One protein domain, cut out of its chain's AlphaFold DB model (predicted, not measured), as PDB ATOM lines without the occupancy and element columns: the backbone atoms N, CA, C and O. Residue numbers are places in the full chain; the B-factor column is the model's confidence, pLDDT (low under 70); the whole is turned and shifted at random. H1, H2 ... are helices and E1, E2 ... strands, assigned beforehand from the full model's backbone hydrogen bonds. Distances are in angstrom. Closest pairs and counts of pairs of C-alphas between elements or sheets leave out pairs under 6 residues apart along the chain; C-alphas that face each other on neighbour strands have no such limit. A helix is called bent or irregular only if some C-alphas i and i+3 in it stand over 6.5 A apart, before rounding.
ATOM      1  N   VAL A 164      -5.070  -6.041 -23.924       83.00
ATOM      2  CA  VAL A 164      -4.785  -4.605 -24.049       83.00
ATOM      3  C   VAL A 164      -3.337  -4.385 -23.638       83.00
ATOM      4  O   VAL A 164      -2.889  -4.996 -22.664       83.00
ATOM      5  N   CYS A 165      -2.601  -3.568 -24.392       81.69
ATOM      6  CA  CYS A 165      -1.255  -3.160 -23.995       81.69
ATOM      7  C   CYS A 165      -1.319  -2.354 -22.691       81.69
ATOM      8  O   CYS A 165      -2.157  -1.469 -22.562       81.69
ATOM      9  N   THR A 166      -0.456  -2.656 -21.718       77.88
ATOM     10  CA  THR A 166      -0.443  -1.956 -20.422       77.88
ATOM     11  C   THR A 166       0.622  -0.865 -20.339       77.88
ATOM     12  O   THR A 166       0.854  -0.345 -19.252       77.88
ATOM     13  N   HIS A 167       1.322  -0.571 -21.436       80.12
ATOM     14  CA  HIS A 167       2.313   0.498 -21.480       80.12
ATOM     15  C   HIS A 167       1.625   1.863 -21.398       80.12
ATOM     16  O   HIS A 167       0.582   2.055 -22.025       80.12
ATOM     17  N   GLU A 168       2.207   2.803 -20.649       80.12
ATOM     18  CA  GLU A 168       1.616   4.127 -20.406       80.12
ATOM     19  C   GLU A 168       1.344   4.861 -21.722       80.12
ATOM     20  O   GLU A 168       0.210   5.265 -21.952       80.12
ATOM     21  N   ASP A 169       2.306   4.860 -22.646       80.00
ATOM     22  CA  ASP A 169       2.166   5.458 -23.986       80.00
ATOM     23  C   ASP A 169       1.034   4.861 -24.847       80.00
ATOM     24  O   ASP A 169       0.546   5.503 -25.769       80.00
ATOM     25  N   CYS A 170       0.605   3.626 -24.572       82.12
ATOM     26  CA  CYS A 170      -0.518   2.974 -25.264       82.12
ATOM     27  C   CYS A 170      -1.840   3.055 -24.487       82.12
ATOM     28  O   CYS A 170      -2.867   2.574 -24.969       82.12
ATOM     29  N   CYS A 171      -1.810   3.613 -23.275       70.00
ATOM     30  CA  CYS A 171      -2.956   3.774 -22.383       70.00
ATOM     31  C   CYS A 171      -3.291   5.245 -22.079       70.00
ATOM     32  O   CYS A 171      -4.343   5.491 -21.490       70.00
ATOM     33  N   SER A 172      -2.419   6.199 -22.422       64.06
ATOM     34  CA  SER A 172      -2.537   7.607 -22.021       64.06
ATOM     35  C   SER A 172      -3.491   8.428 -22.884       64.06
ATOM     36  O   SER A 172      -4.054   9.400 -22.383       64.06
ATOM     37  N   ASP A 173      -3.717   8.040 -24.141       57.84
ATOM     38  CA  ASP A 173      -4.684   8.720 -25.002       57.84
ATOM     39  C   ASP A 173      -6.087   8.161 -24.768       57.84
ATOM     40  O   ASP A 173      -6.354   6.970 -24.946       57.84
ATOM     41  N   SER A 174      -6.994   9.050 -24.367       56.88
ATOM     42  CA  SER A 174      -8.304   8.745 -23.786       56.88
ATOM     43  C   SER A 174      -9.270   7.940 -24.666       56.88
ATOM     44  O   SER A 174     -10.321   7.558 -24.163       56.88
ATOM     45  N   ASP A 175      -8.928   7.611 -25.917       59.53
ATOM     46  CA  ASP A 175      -9.862   6.972 -26.856       59.53
ATOM     47  C   ASP A 175      -9.306   5.796 -27.686       59.53
ATOM     48  O   ASP A 175     -10.082   5.138 -28.382       59.53
ATOM     49  N   VAL A 176      -8.010   5.448 -27.610       70.81
ATOM     50  CA  VAL A 176      -7.436   4.369 -28.449       70.81
ATOM     51  C   VAL A 176      -6.658   3.351 -27.617       70.81
ATOM     52  O   VAL A 176      -5.433   3.343 -27.573       70.81
ATOM     53  N   GLN A 177      -7.376   2.421 -26.986       80.94
ATOM     54  CA  GLN A 177      -6.739   1.225 -26.431       80.94
ATOM     55  C   GLN A 177      -6.301   0.294 -27.564       80.94
ATOM     56  O   GLN A 177      -7.131  -0.196 -28.334       80.94
ATOM     57  N   VAL A 178      -5.003  -0.005 -27.630       84.12
ATOM     58  CA  VAL A 178      -4.467  -1.009 -28.557       84.12
ATOM     59  C   VAL A 178      -4.938  -2.397 -28.116       84.12
ATOM     60  O   VAL A 178      -4.431  -2.976 -27.152       84.12
ATOM     61  N   ILE A 179      -5.945  -2.928 -28.819       83.56
ATOM     62  CA  ILE A 179      -6.494  -4.268 -28.590       83.56
ATOM     63  C   ILE A 179      -5.762  -5.273 -29.480       83.56
ATOM     64  O   ILE A 179      -5.746  -5.156 -30.702       83.56
ATOM     65  N   LEU A 180      -5.212  -6.306 -28.854       84.00
ATOM     66  CA  LEU A 180      -4.407  -7.344 -29.481       84.00
ATOM     67  C   LEU A 180      -5.163  -8.680 -29.482       84.00
ATOM     68  O   LEU A 180      -5.785  -9.067 -28.488       84.00
ATOM     69  N   SER A 181      -5.094  -9.398 -30.607       80.19
ATOM     70  CA  SER A 181      -5.775 -10.684 -30.826       80.19
ATOM     71  C   SER A 181      -5.108 -11.870 -30.130       80.19
ATOM     72  O   SER A 181      -5.767 -12.867 -29.836       80.19
ATOM     73  N   SER A 182      -3.802 -11.792 -29.867       78.06
ATOM     74  CA  SER A 182      -3.041 -12.881 -29.259       78.06
ATOM     75  C   SER A 182      -1.866 -12.366 -28.429       78.06
ATOM     76  O   SER A 182      -1.390 -11.246 -28.607       78.06
ATOM     77  N   ARG A 183      -1.344 -13.209 -27.525       76.44
ATOM     78  CA  ARG A 183      -0.098 -12.902 -26.800       76.44
ATOM     79  C   ARG A 183       1.101 -12.774 -27.742       76.44
ATOM     80  O   ARG A 183       2.038 -12.060 -27.413       76.44
ATOM     81  N   ALA A 184       1.058 -13.426 -28.905       80.50
ATOM     82  CA  ALA A 184       2.094 -13.267 -29.913       80.50
ATOM     83  C   ALA A 184       2.073 -11.878 -30.551       80.50
ATOM     84  O   ALA A 184       3.124 -11.256 -30.703       80.50
ATOM     85  N   ASP A 185       0.876 -11.363 -30.831       83.81
ATOM     86  CA  ASP A 185       0.702  -9.985 -31.290       83.81
ATOM     87  C   ASP A 185       1.123  -8.991 -30.204       83.81
ATOM     88  O   ASP A 185       1.739  -7.983 -30.522       83.81
ATOM     89  N   MET A 186       0.893  -9.313 -28.926       84.19
ATOM     90  CA  MET A 186       1.381  -8.512 -27.799       84.19
ATOM     91  C   MET A 186       2.906  -8.449 -27.740       84.19
ATOM     92  O   MET A 186       3.453  -7.357 -27.680       84.19
ATOM     93  N   CYS A 187       3.617  -9.577 -27.824       83.44
ATOM     94  CA  CYS A 187       5.083  -9.548 -27.861       83.44
ATOM     95  C   CYS A 187       5.611  -8.782 -29.085       83.44
ATOM     96  O   CYS A 187       6.580  -8.037 -28.963       83.44
ATOM     97  N   ARG A 188       4.961  -8.922 -30.250       84.69
ATOM     98  CA  ARG A 188       5.315  -8.166 -31.463       84.69
ATOM     99  C   ARG A 188       5.096  -6.662 -31.274       84.69
ATOM    100  O   ARG A 188       5.966  -5.883 -31.633       84.69
ATOM    101  N   HIS A 189       3.972  -6.271 -30.678       88.44
ATOM    102  CA  HIS A 189       3.651  -4.883 -30.353       88.44
ATOM    103  C   HIS A 189       4.667  -4.281 -29.374       88.44
ATOM    104  O   HIS A 189       5.240  -3.243 -29.666       88.44
ATOM    105  N   TYR A 190       4.989  -4.976 -28.280       84.62
ATOM    106  CA  TYR A 190       5.998  -4.523 -27.313       84.62
ATOM    107  C   TYR A 190       7.398  -4.375 -27.923       84.62
ATOM    108  O   TYR A 190       8.132  -3.447 -27.580       84.62
ATOM    109  N   LYS A 191       7.755  -5.256 -28.862       86.31
ATOM    110  CA  LYS A 191       9.012  -5.154 -29.604       86.31
ATOM    111  C   LYS A 191       9.028  -3.947 -30.544       86.31
ATOM    112  O   LYS A 191      10.030  -3.245 -30.591       86.31
ATOM    113  N   ASN A 192       7.947  -3.726 -31.287       89.12
ATOM    114  CA  ASN A 192       7.897  -2.706 -32.334       89.12
ATOM    115  C   ASN A 192       7.638  -1.296 -31.783       89.12
ATOM    116  O   ASN A 192       8.301  -0.359 -32.206       89.12
ATOM    117  N   GLU A 193       6.699  -1.159 -30.846       89.75
ATOM    118  CA  GLU A 193       6.201   0.138 -30.361       89.75
ATOM    119  C   GLU A 193       6.863   0.578 -29.046       89.75
ATOM    120  O   GLU A 193       6.974   1.770 -28.783       89.75
ATOM    121  N   HIS A 194       7.333  -0.365 -28.218       86.00
ATOM    122  CA  HIS A 194       7.955  -0.058 -26.917       86.00
ATOM    123  C   HIS A 194       9.448  -0.378 -26.861       86.00
ATOM    124  O   HIS A 194      10.072  -0.211 -25.818       86.00
ATOM    125  N   ASN A 195      10.027  -0.867 -27.963       83.50
ATOM    126  CA  ASN A 195      11.432  -1.269 -28.047       83.50
ATOM    127  C   ASN A 195      11.868  -2.217 -26.908       83.50
ATOM    128  O   ASN A 195      13.004  -2.186 -26.438       83.50
ATOM    129  N   THR A 196      10.944  -3.058 -26.435       78.62
ATOM    130  CA  THR A 196      11.211  -4.018 -25.362       78.62
ATOM    131  C   THR A 196      11.341  -5.418 -25.946       78.62
ATOM    132  O   THR A 196      10.442  -5.922 -26.625       78.62
ATOM    133  N   GLU A 197      12.457  -6.089 -25.674       75.12
ATOM    134  CA  GLU A 197      12.741  -7.401 -26.249       75.12
ATOM    135  C   GLU A 197      11.943  -8.513 -25.548       75.12
ATOM    136  O   GLU A 197      12.383  -9.148 -24.592       75.12
ATOM    137  N   HIS A 198      10.726  -8.754 -26.033       76.94
ATOM    138  CA  HIS A 198       9.877  -9.845 -25.563       76.94
ATOM    139  C   HIS A 198      10.053 -11.073 -26.459       76.94
ATOM    140  O   HIS A 198       9.871 -11.005 -27.676       76.94
ATOM    141  N   THR A 199      10.374 -12.219 -25.855       75.12
ATOM    142  CA  THR A 199      10.559 -13.501 -26.555       75.12
ATOM    143  C   THR A 199       9.461 -14.487 -26.172       75.12
ATOM    144  O   THR A 199       9.095 -14.609 -25.004       75.12
ATOM    145  N   ILE A 200       8.915 -15.188 -27.168       78.69
ATOM    146  CA  ILE A 200       7.945 -16.267 -26.958       78.69
ATOM    147  C   ILE A 200       8.697 -17.581 -27.085       78.69
ATOM    148  O   ILE A 200       9.206 -17.904 -28.154       78.69
ATOM    149  N   GLU A 201       8.742 -18.336 -25.997       82.00
ATOM    150  CA  GLU A 201       9.319 -19.676 -25.975       82.00
ATOM    151  C   GLU A 201       8.186 -20.692 -26.180       82.00
ATOM    152  O   GLU A 201       7.206 -20.705 -25.429       82.00
ATOM    153  N   VAL A 202       8.297 -21.510 -27.228       87.12
ATOM    154  CA  VAL A 202       7.347 -22.585 -27.536       87.12
ATOM    155  C   VAL A 202       8.068 -23.910 -27.358       87.12
ATOM    156  O   VAL A 202       9.025 -24.192 -28.069       87.12
ATOM    157  N   GLU A 203       7.589 -24.713 -26.413       90.62
ATOM    158  CA  GLU A 203       8.163 -26.015 -26.068       90.62
ATOM    159  C   GLU A 203       7.117 -27.115 -26.251       90.62
ATOM    160  O   GLU A 203       5.922 -26.904 -26.015       90.62
ATOM    161  N   SER A 204       7.567 -28.304 -26.656       93.06
ATOM    162  CA  SER A 204       6.714 -29.483 -26.822       93.06
ATOM    163  C   SER A 204       7.279 -30.666 -26.044       93.06
ATOM    164  O   SER A 204       8.490 -30.854 -25.980       93.06
ATOM    165  N   PHE A 205       6.396 -31.456 -25.434       94.50
ATOM    166  CA  PHE A 205       6.769 -32.554 -24.544       94.50
ATOM    167  C   PHE A 205       6.078 -33.837 -25.002       94.50
ATOM    168  O   PHE A 205       4.879 -33.821 -25.289       94.50
ATOM    169  N   SER A 206       6.818 -34.947 -25.054       93.69
ATOM    170  CA  SER A 206       6.282 -36.261 -25.432       93.69
ATOM    171  C   SER A 206       5.439 -36.874 -24.314       93.69
ATOM    172  O   SER A 206       4.442 -37.544 -24.585       93.69
ATOM    173  N   THR A 207       5.795 -36.618 -23.051       94.88
ATOM    174  CA  THR A 207       5.043 -37.095 -21.891       94.88
ATOM    175  C   THR A 207       4.679 -35.969 -20.927       94.88
ATOM    176  O   THR A 207       5.353 -34.943 -20.811       94.88
ATOM    177  N   LYS A 208       3.613 -36.189 -20.148       91.69
ATOM    178  CA  LYS A 208       3.207 -35.272 -19.073       91.69
ATOM    179  C   LYS A 208       4.303 -35.098 -18.010       91.69
ATOM    180  O   LYS A 208       4.426 -34.024 -17.431       91.69
ATOM    181  N   LYS A 209       5.097 -36.143 -17.759       94.88
ATOM    182  CA  LYS A 209       6.178 -36.119 -16.768       94.88
ATOM    183  C   LYS A 209       7.309 -35.181 -17.192       94.88
ATOM    184  O   LYS A 209       7.863 -34.483 -16.342       94.88
ATOM    185  N   ASP A 210       7.617 -35.128 -18.485       94.88
ATOM    186  CA  ASP A 210       8.651 -34.234 -19.020       94.88
ATOM    187  C   ASP A 210       8.221 -32.773 -18.880       94.88
ATOM    188  O   ASP A 210       8.997 -31.943 -18.412       94.88
ATOM    189  N   TYR A 211       6.945 -32.487 -19.158       94.50
ATOM    190  CA  TYR A 211       6.345 -31.181 -18.890       94.50
ATOM    191  C   TYR A 211       6.403 -30.800 -17.401       94.50
ATOM    192  O   TYR A 211       6.816 -29.691 -17.066       94.50
ATOM    193  N   GLU A 212       6.013 -31.703 -16.493       93.00
ATOM    194  CA  GLU A 212       6.047 -31.446 -15.043       93.00
ATOM    195  C   GLU A 212       7.484 -31.196 -14.545       93.00
ATOM    196  O   GLU A 212       7.703 -30.324 -13.705       93.00
ATOM    197  N   THR A 213       8.469 -31.908 -15.104       94.94
ATOM    198  CA  THR A 213       9.894 -31.718 -14.787       94.94
ATOM    199  C   THR A 213      10.400 -30.372 -15.302       94.94
ATOM    200  O   THR A 213      11.000 -29.616 -14.543       94.94
ATOM    201  N   TRP A 214      10.100 -30.032 -16.559       94.44
ATOM    202  CA  TRP A 214      10.441 -28.736 -17.147       94.44
ATOM    203  C   TRP A 214       9.823 -27.571 -16.366       94.44
ATOM    204  O   TRP A 214      10.513 -26.596 -16.062       94.44
ATOM    205  N   LEU A 215       8.547 -27.690 -15.982       92.38
ATOM    206  CA  LEU A 215       7.849 -26.676 -15.196       92.38
ATOM    207  C   LEU A 215       8.527 -26.484 -13.837       92.38
ATOM    208  O   LEU A 215       8.795 -25.348 -13.459       92.38
ATOM    209  N   ALA A 216       8.866 -27.574 -13.138       88.81
ATOM    210  CA  ALA A 216       9.562 -27.511 -11.855       88.81
ATOM    211  C   ALA A 216      10.946 -26.848 -11.973       88.81
ATOM    212  O   ALA A 216      11.284 -25.988 -11.162       88.81
ATOM    213  N   THR A 217      11.725 -27.181 -13.008       88.75
ATOM    214  CA  THR A 217      13.024 -26.541 -13.268       88.75
ATOM    215  C   THR A 217      12.872 -25.046 -13.556       88.75
ATOM    216  O   THR A 217      13.664 -24.242 -13.067       88.75
ATOM    217  N   ARG A 218      11.839 -24.639 -14.305       85.94
ATOM    218  CA  ARG A 218      11.553 -23.219 -14.570       85.94
ATOM    219  C   ARG A 218      11.098 -22.475 -13.319       85.94
ATOM    220  O   ARG A 218      11.554 -21.356 -13.084       85.94
ATOM    221  N   GLU A 219      10.236 -23.080 -12.510       86.31
ATOM    222  CA  GLU A 219       9.810 -22.540 -11.215       86.31
ATOM    223  C   GLU A 219      11.001 -22.340 -10.270       86.31
ATOM    224  O   GLU A 219      11.114 -21.290  -9.637       86.31
ATOM    225  N   GLU A 220      11.932 -23.294 -10.228       81.38
ATOM    226  CA  GLU A 220      13.155 -23.197  -9.430       81.38
ATOM    227  C   GLU A 220      14.093 -22.094  -9.940       81.38
ATOM    228  O   GLU A 220      14.489 -21.222  -9.163       81.38
ATOM    229  N   ALA A 221      14.395 -22.081 -11.242       75.94
ATOM    230  CA  ALA A 221      15.304 -21.109 -11.850       75.94
ATOM    231  C   ALA A 221      14.804 -19.665 -11.695       75.94
ATOM    232  O   ALA A 221      15.572 -18.759 -11.377       75.94
ATOM    233  N   THR A 222      13.499 -19.455 -11.871       75.19
ATOM    234  CA  THR A 222      12.871 -18.129 -11.762       75.19
ATOM    235  C   THR A 222      12.417 -17.792 -10.341       75.19
ATOM    236  O   THR A 222      11.961 -16.679 -10.080       75.19
ATOM    237  N   LYS A 223      12.525 -18.745  -9.403       77.06
ATOM    238  CA  LYS A 223      11.998 -18.650  -8.032       77.06
ATOM    239  C   LYS A 223      10.520 -18.259  -7.999       77.06
ATOM    240  O   LYS A 223      10.098 -17.450  -7.168       77.06
ATOM    241  N   THR A 224       9.722 -18.831  -8.895       80.44
ATOM    242  CA  THR A 224       8.282 -18.576  -8.959       80.44
ATOM    243  C   THR A 224       7.456 -19.837  -8.844       80.44
ATOM    244  O   THR A 224       7.969 -20.945  -8.823       80.44
ATOM    245  N   SER A 225       6.154 -19.651  -8.659       83.81
ATOM    246  CA  SER A 225       5.193 -20.746  -8.660       83.81
ATOM    247  C   SER A 225       4.022 -20.360  -9.537       83.81
ATOM    248  O   SER A 225       3.527 -19.230  -9.455       83.81
ATOM    249  N   PHE A 226       3.572 -21.290 -10.363       86.94
ATOM    250  CA  PHE A 226       2.437 -21.102 -11.241       86.94
ATOM    251  C   PHE A 226       1.181 -21.724 -10.631       86.94
ATOM    252  O   PHE A 226       1.205 -22.736  -9.933       86.94
ATOM    253  N   ILE A 227       0.042 -21.085 -10.874       87.69
ATOM    254  CA  ILE A 227      -1.275 -21.589 -10.492       87.69
ATOM    255  C   ILE A 227      -2.168 -21.648 -11.725       87.69
ATOM    256  O   ILE A 227      -2.145 -20.753 -12.572       87.69
ATOM    257  N   THR A 228      -2.994 -22.688 -11.821       89.94
ATOM    258  CA  THR A 228      -3.986 -22.793 -12.892       89.94
ATOM    259  C   THR A 228      -5.025 -21.688 -12.744       89.94
ATOM    260  O   THR A 228      -5.714 -21.597 -11.728       89.94
ATOM    261  N   ARG A 229      -5.126 -20.830 -13.761       84.19
ATOM    262  CA  ARG A 229      -6.145 -19.784 -13.857       84.19
ATOM    263  C   ARG A 229      -7.434 -20.349 -14.440       84.19
ATOM    264  O   ARG A 229      -8.500 -20.145 -13.870       84.19
ATOM    265  N   GLU A 230      -7.321 -21.036 -15.569       87.69
ATOM    266  CA  GLU A 230      -8.451 -21.564 -16.326       87.69
ATOM    267  C   GLU A 230      -8.009 -22.799 -17.109       87.69
ATOM    268  O   GLU A 230      -6.854 -22.898 -17.526       87.69
ATOM    269  N   SER A 231      -8.925 -23.739 -17.313       91.06
ATOM    270  CA  SER A 231      -8.740 -24.844 -18.244       91.06
ATOM    271  C   SER A 231      -9.926 -24.880 -19.196       91.06
ATOM    272  O   SER A 231     -11.072 -24.774 -18.762       91.06
ATOM    273  N   LYS A 232      -9.638 -24.993 -20.491       90.06
ATOM    274  CA  LYS A 232     -10.625 -25.024 -21.566       90.06
ATOM    275  C   LYS A 232     -10.400 -26.274 -22.406       90.06
ATOM    276  O   LYS A 232      -9.278 -26.550 -22.813       90.06
ATOM    277  N   ILE A 233     -11.466 -27.017 -22.671       91.31
ATOM    278  CA  ILE A 233     -11.437 -28.137 -23.612       91.31
ATOM    279  C   ILE A 233     -11.746 -27.565 -24.996       91.31
ATOM    280  O   ILE A 233     -12.764 -26.893 -25.167       91.31
ATOM    281  N   ASP A 234     -10.852 -27.789 -25.952       86.31
ATOM    282  CA  ASP A 234     -10.990 -27.365 -27.343       86.31
ATOM    283  C   ASP A 234     -10.866 -28.595 -28.251       86.31
ATOM    284  O   ASP A 234      -9.771 -29.085 -28.543       86.31
ATOM    285  N   GLY A 235     -12.019 -29.176 -28.600       92.75
ATOM    286  CA  GLY A 235     -12.098 -30.469 -29.279       92.75
ATOM    287  C   GLY A 235     -11.435 -31.583 -28.462       92.75
ATOM    288  O   GLY A 235     -11.816 -31.837 -27.322       92.75
ATOM    289  N   ASN A 236     -10.415 -32.222 -29.040       91.69
ATOM    290  CA  ASN A 236      -9.646 -33.296 -28.397       91.69
ATOM    291  C   ASN A 236      -8.463 -32.788 -27.553       91.69
ATOM    292  O   ASN A 236      -7.674 -33.590 -27.052       91.69
ATOM    293  N   ARG A 237      -8.291 -31.469 -27.409       88.69
ATOM    294  CA  ARG A 237      -7.176 -30.869 -26.668       88.69
ATOM    295  C   ARG A 237      -7.678 -30.203 -25.394       88.69
ATOM    296  O   ARG A 237      -8.755 -29.612 -25.360       88.69
ATOM    297  N   THR A 238      -6.875 -30.275 -24.338       89.31
ATOM    298  CA  THR A 238      -7.113 -29.517 -23.105       89.31
ATOM    299  C   THR A 238      -6.104 -28.384 -23.029       89.31
ATOM    300  O   THR A 238      -4.906 -28.616 -22.898       89.31
ATOM    301  N   LEU A 239      -6.592 -27.152 -23.106       89.00
ATOM    302  CA  LEU A 239      -5.813 -25.941 -22.903       89.00
ATOM    303  C   LEU A 239      -5.824 -25.603 -21.412       89.00
ATOM    304  O   LEU A 239      -6.885 -25.526 -20.790       89.00
ATOM    305  N   ILE A 240      -4.649 -25.405 -20.823       88.12
ATOM    306  CA  ILE A 240      -4.498 -25.016 -19.419       88.12
ATOM    307  C   ILE A 240      -3.741 -23.694 -19.382       88.12
ATOM    308  O   ILE A 240      -2.583 -23.618 -19.782       88.12
ATOM    309  N   TYR A 241      -4.395 -22.647 -18.886       85.56
ATOM    310  CA  TYR A 241      -3.779 -21.343 -18.682       85.56
ATOM    311  C   TYR A 241      -3.226 -21.270 -17.265       85.56
ATOM    312  O   TYR A 241      -3.979 -21.259 -16.286       85.56
ATOM    313  N   LEU A 242      -1.905 -21.203 -17.159       85.81
ATOM    314  CA  LEU A 242      -1.210 -20.951 -15.905       85.81
ATOM    315  C   LEU A 242      -0.950 -19.448 -15.743       85.81
ATOM    316  O   LEU A 242      -0.766 -18.734 -16.725       85.81
ATOM    317  N   ARG A 243      -0.957 -18.972 -14.497       83.44
ATOM    318  CA  ARG A 243      -0.523 -17.619 -14.125       83.44
ATOM    319  C   ARG A 243       0.459 -17.688 -12.971       83.44
ATOM    320  O   ARG A 243       0.353 -18.582 -12.129       83.44
ATOM    321  N   CYS A 244       1.382 -16.744 -12.912       80.75
ATOM    322  CA  CYS A 244       2.326 -16.656 -11.807       80.75
ATOM    323  C   CYS A 244       1.563 -16.314 -10.514       80.75
ATOM    324  O   CYS A 244       0.659 -15.481 -10.496       80.75
ATOM    325  N   LYS A 245       1.888 -16.968  -9.396       78.38
ATOM    326  CA  LYS A 245       1.220 -16.731  -8.102       78.38
ATOM    327  C   LYS A 245       1.447 -15.311  -7.571       78.38
ATOM    328  O   LYS A 245       0.661 -14.834  -6.755       78.38
TER     329      LYS A 245
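What this domain is: This is residues 164 to 245 of the 704 residues of the protein "C2H2-type domain-containing protein" of Caenorhabditis brenneri (UniProt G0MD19). The model shows two loosely joined parts: a long, bent two-stranded hairpin, E1 and E2, with helix H3 joined to its open end so that H3 and E1 make a V, and a loose lobe of loops with the short helices H1 and H2. The long stretch of residues 194 to 207 runs between the two parts, while residues 171 to 176 and the hairpin's tip, residues 233 to 238, stick out. The printed part has 82 residues, with three named helices and two named strands in the order H1, H2, H3, E1, E2; the sheet is E1 - E2, antiparallel, and the class is mixed, helices and strands. The whole is loose, with a radius of gyration of the C-alphas of 16.2 A and spans of 47 by 33 by 22 A.

Where its parts are: Find C-alpha 226 at (2.437, -21.102, -11.241); from there strand E1, residues 226 to 234, runs 21.9 A to C-alpha 234, and it bends by 59 degrees at residue 229. Strand E2, residues 237 to 244, runs 22.7 A and ends at C-alpha 244, at (2.326, -16.656, -11.807). Before E1 look for helix H3, residues 208 to 222, which is 21.0 A long. Earlier come H2, residues 183 to 193, 14.9 A long, and H1, residues 168 to 171, which begins at C-alpha 168 at (1.616, 4.127, -20.406).

How they stand to each other: Begin at the hairpin of E1 and E2, antiparallel neighbours whose directions stand at 158 degrees. Look at C-alphas 231 and 240, which face each other at 4.4 A. N 227 and O 243 are within hydrogen-bond range at 2.8 A, and so are N 239 and O 232 at 2.8 A. Step from E1 to H3: their closest C-alphas, those of Phe 226 and Glu 219, are 7.5 A apart, while their centres are 16.9 A apart. H3 and E2 are apart. Farther out, H2 is apart from H3, E1 and E2, and H1 is apart from H2, H3 and both strands. In H2 and H3 every O i to N i+4 pair is within hydrogen-bond range; H1, with four residues, is too short for such a pair, and its one O i to N i+3 pair is within range.

The domain as a whole: Look at Ser 174 and Thr 207 for the two C-alphas farthest apart, 47.8 A. The printed part runs from 164 to 245 and has no cut. The links H1 to H2, 11 residues, and H2 to H3, 14 residues, are long; those from H3 to E1 and from E1 to E2 are tight. The mean pLDDT of the printed part is 83.9, and residues 172 to 175 are under 70.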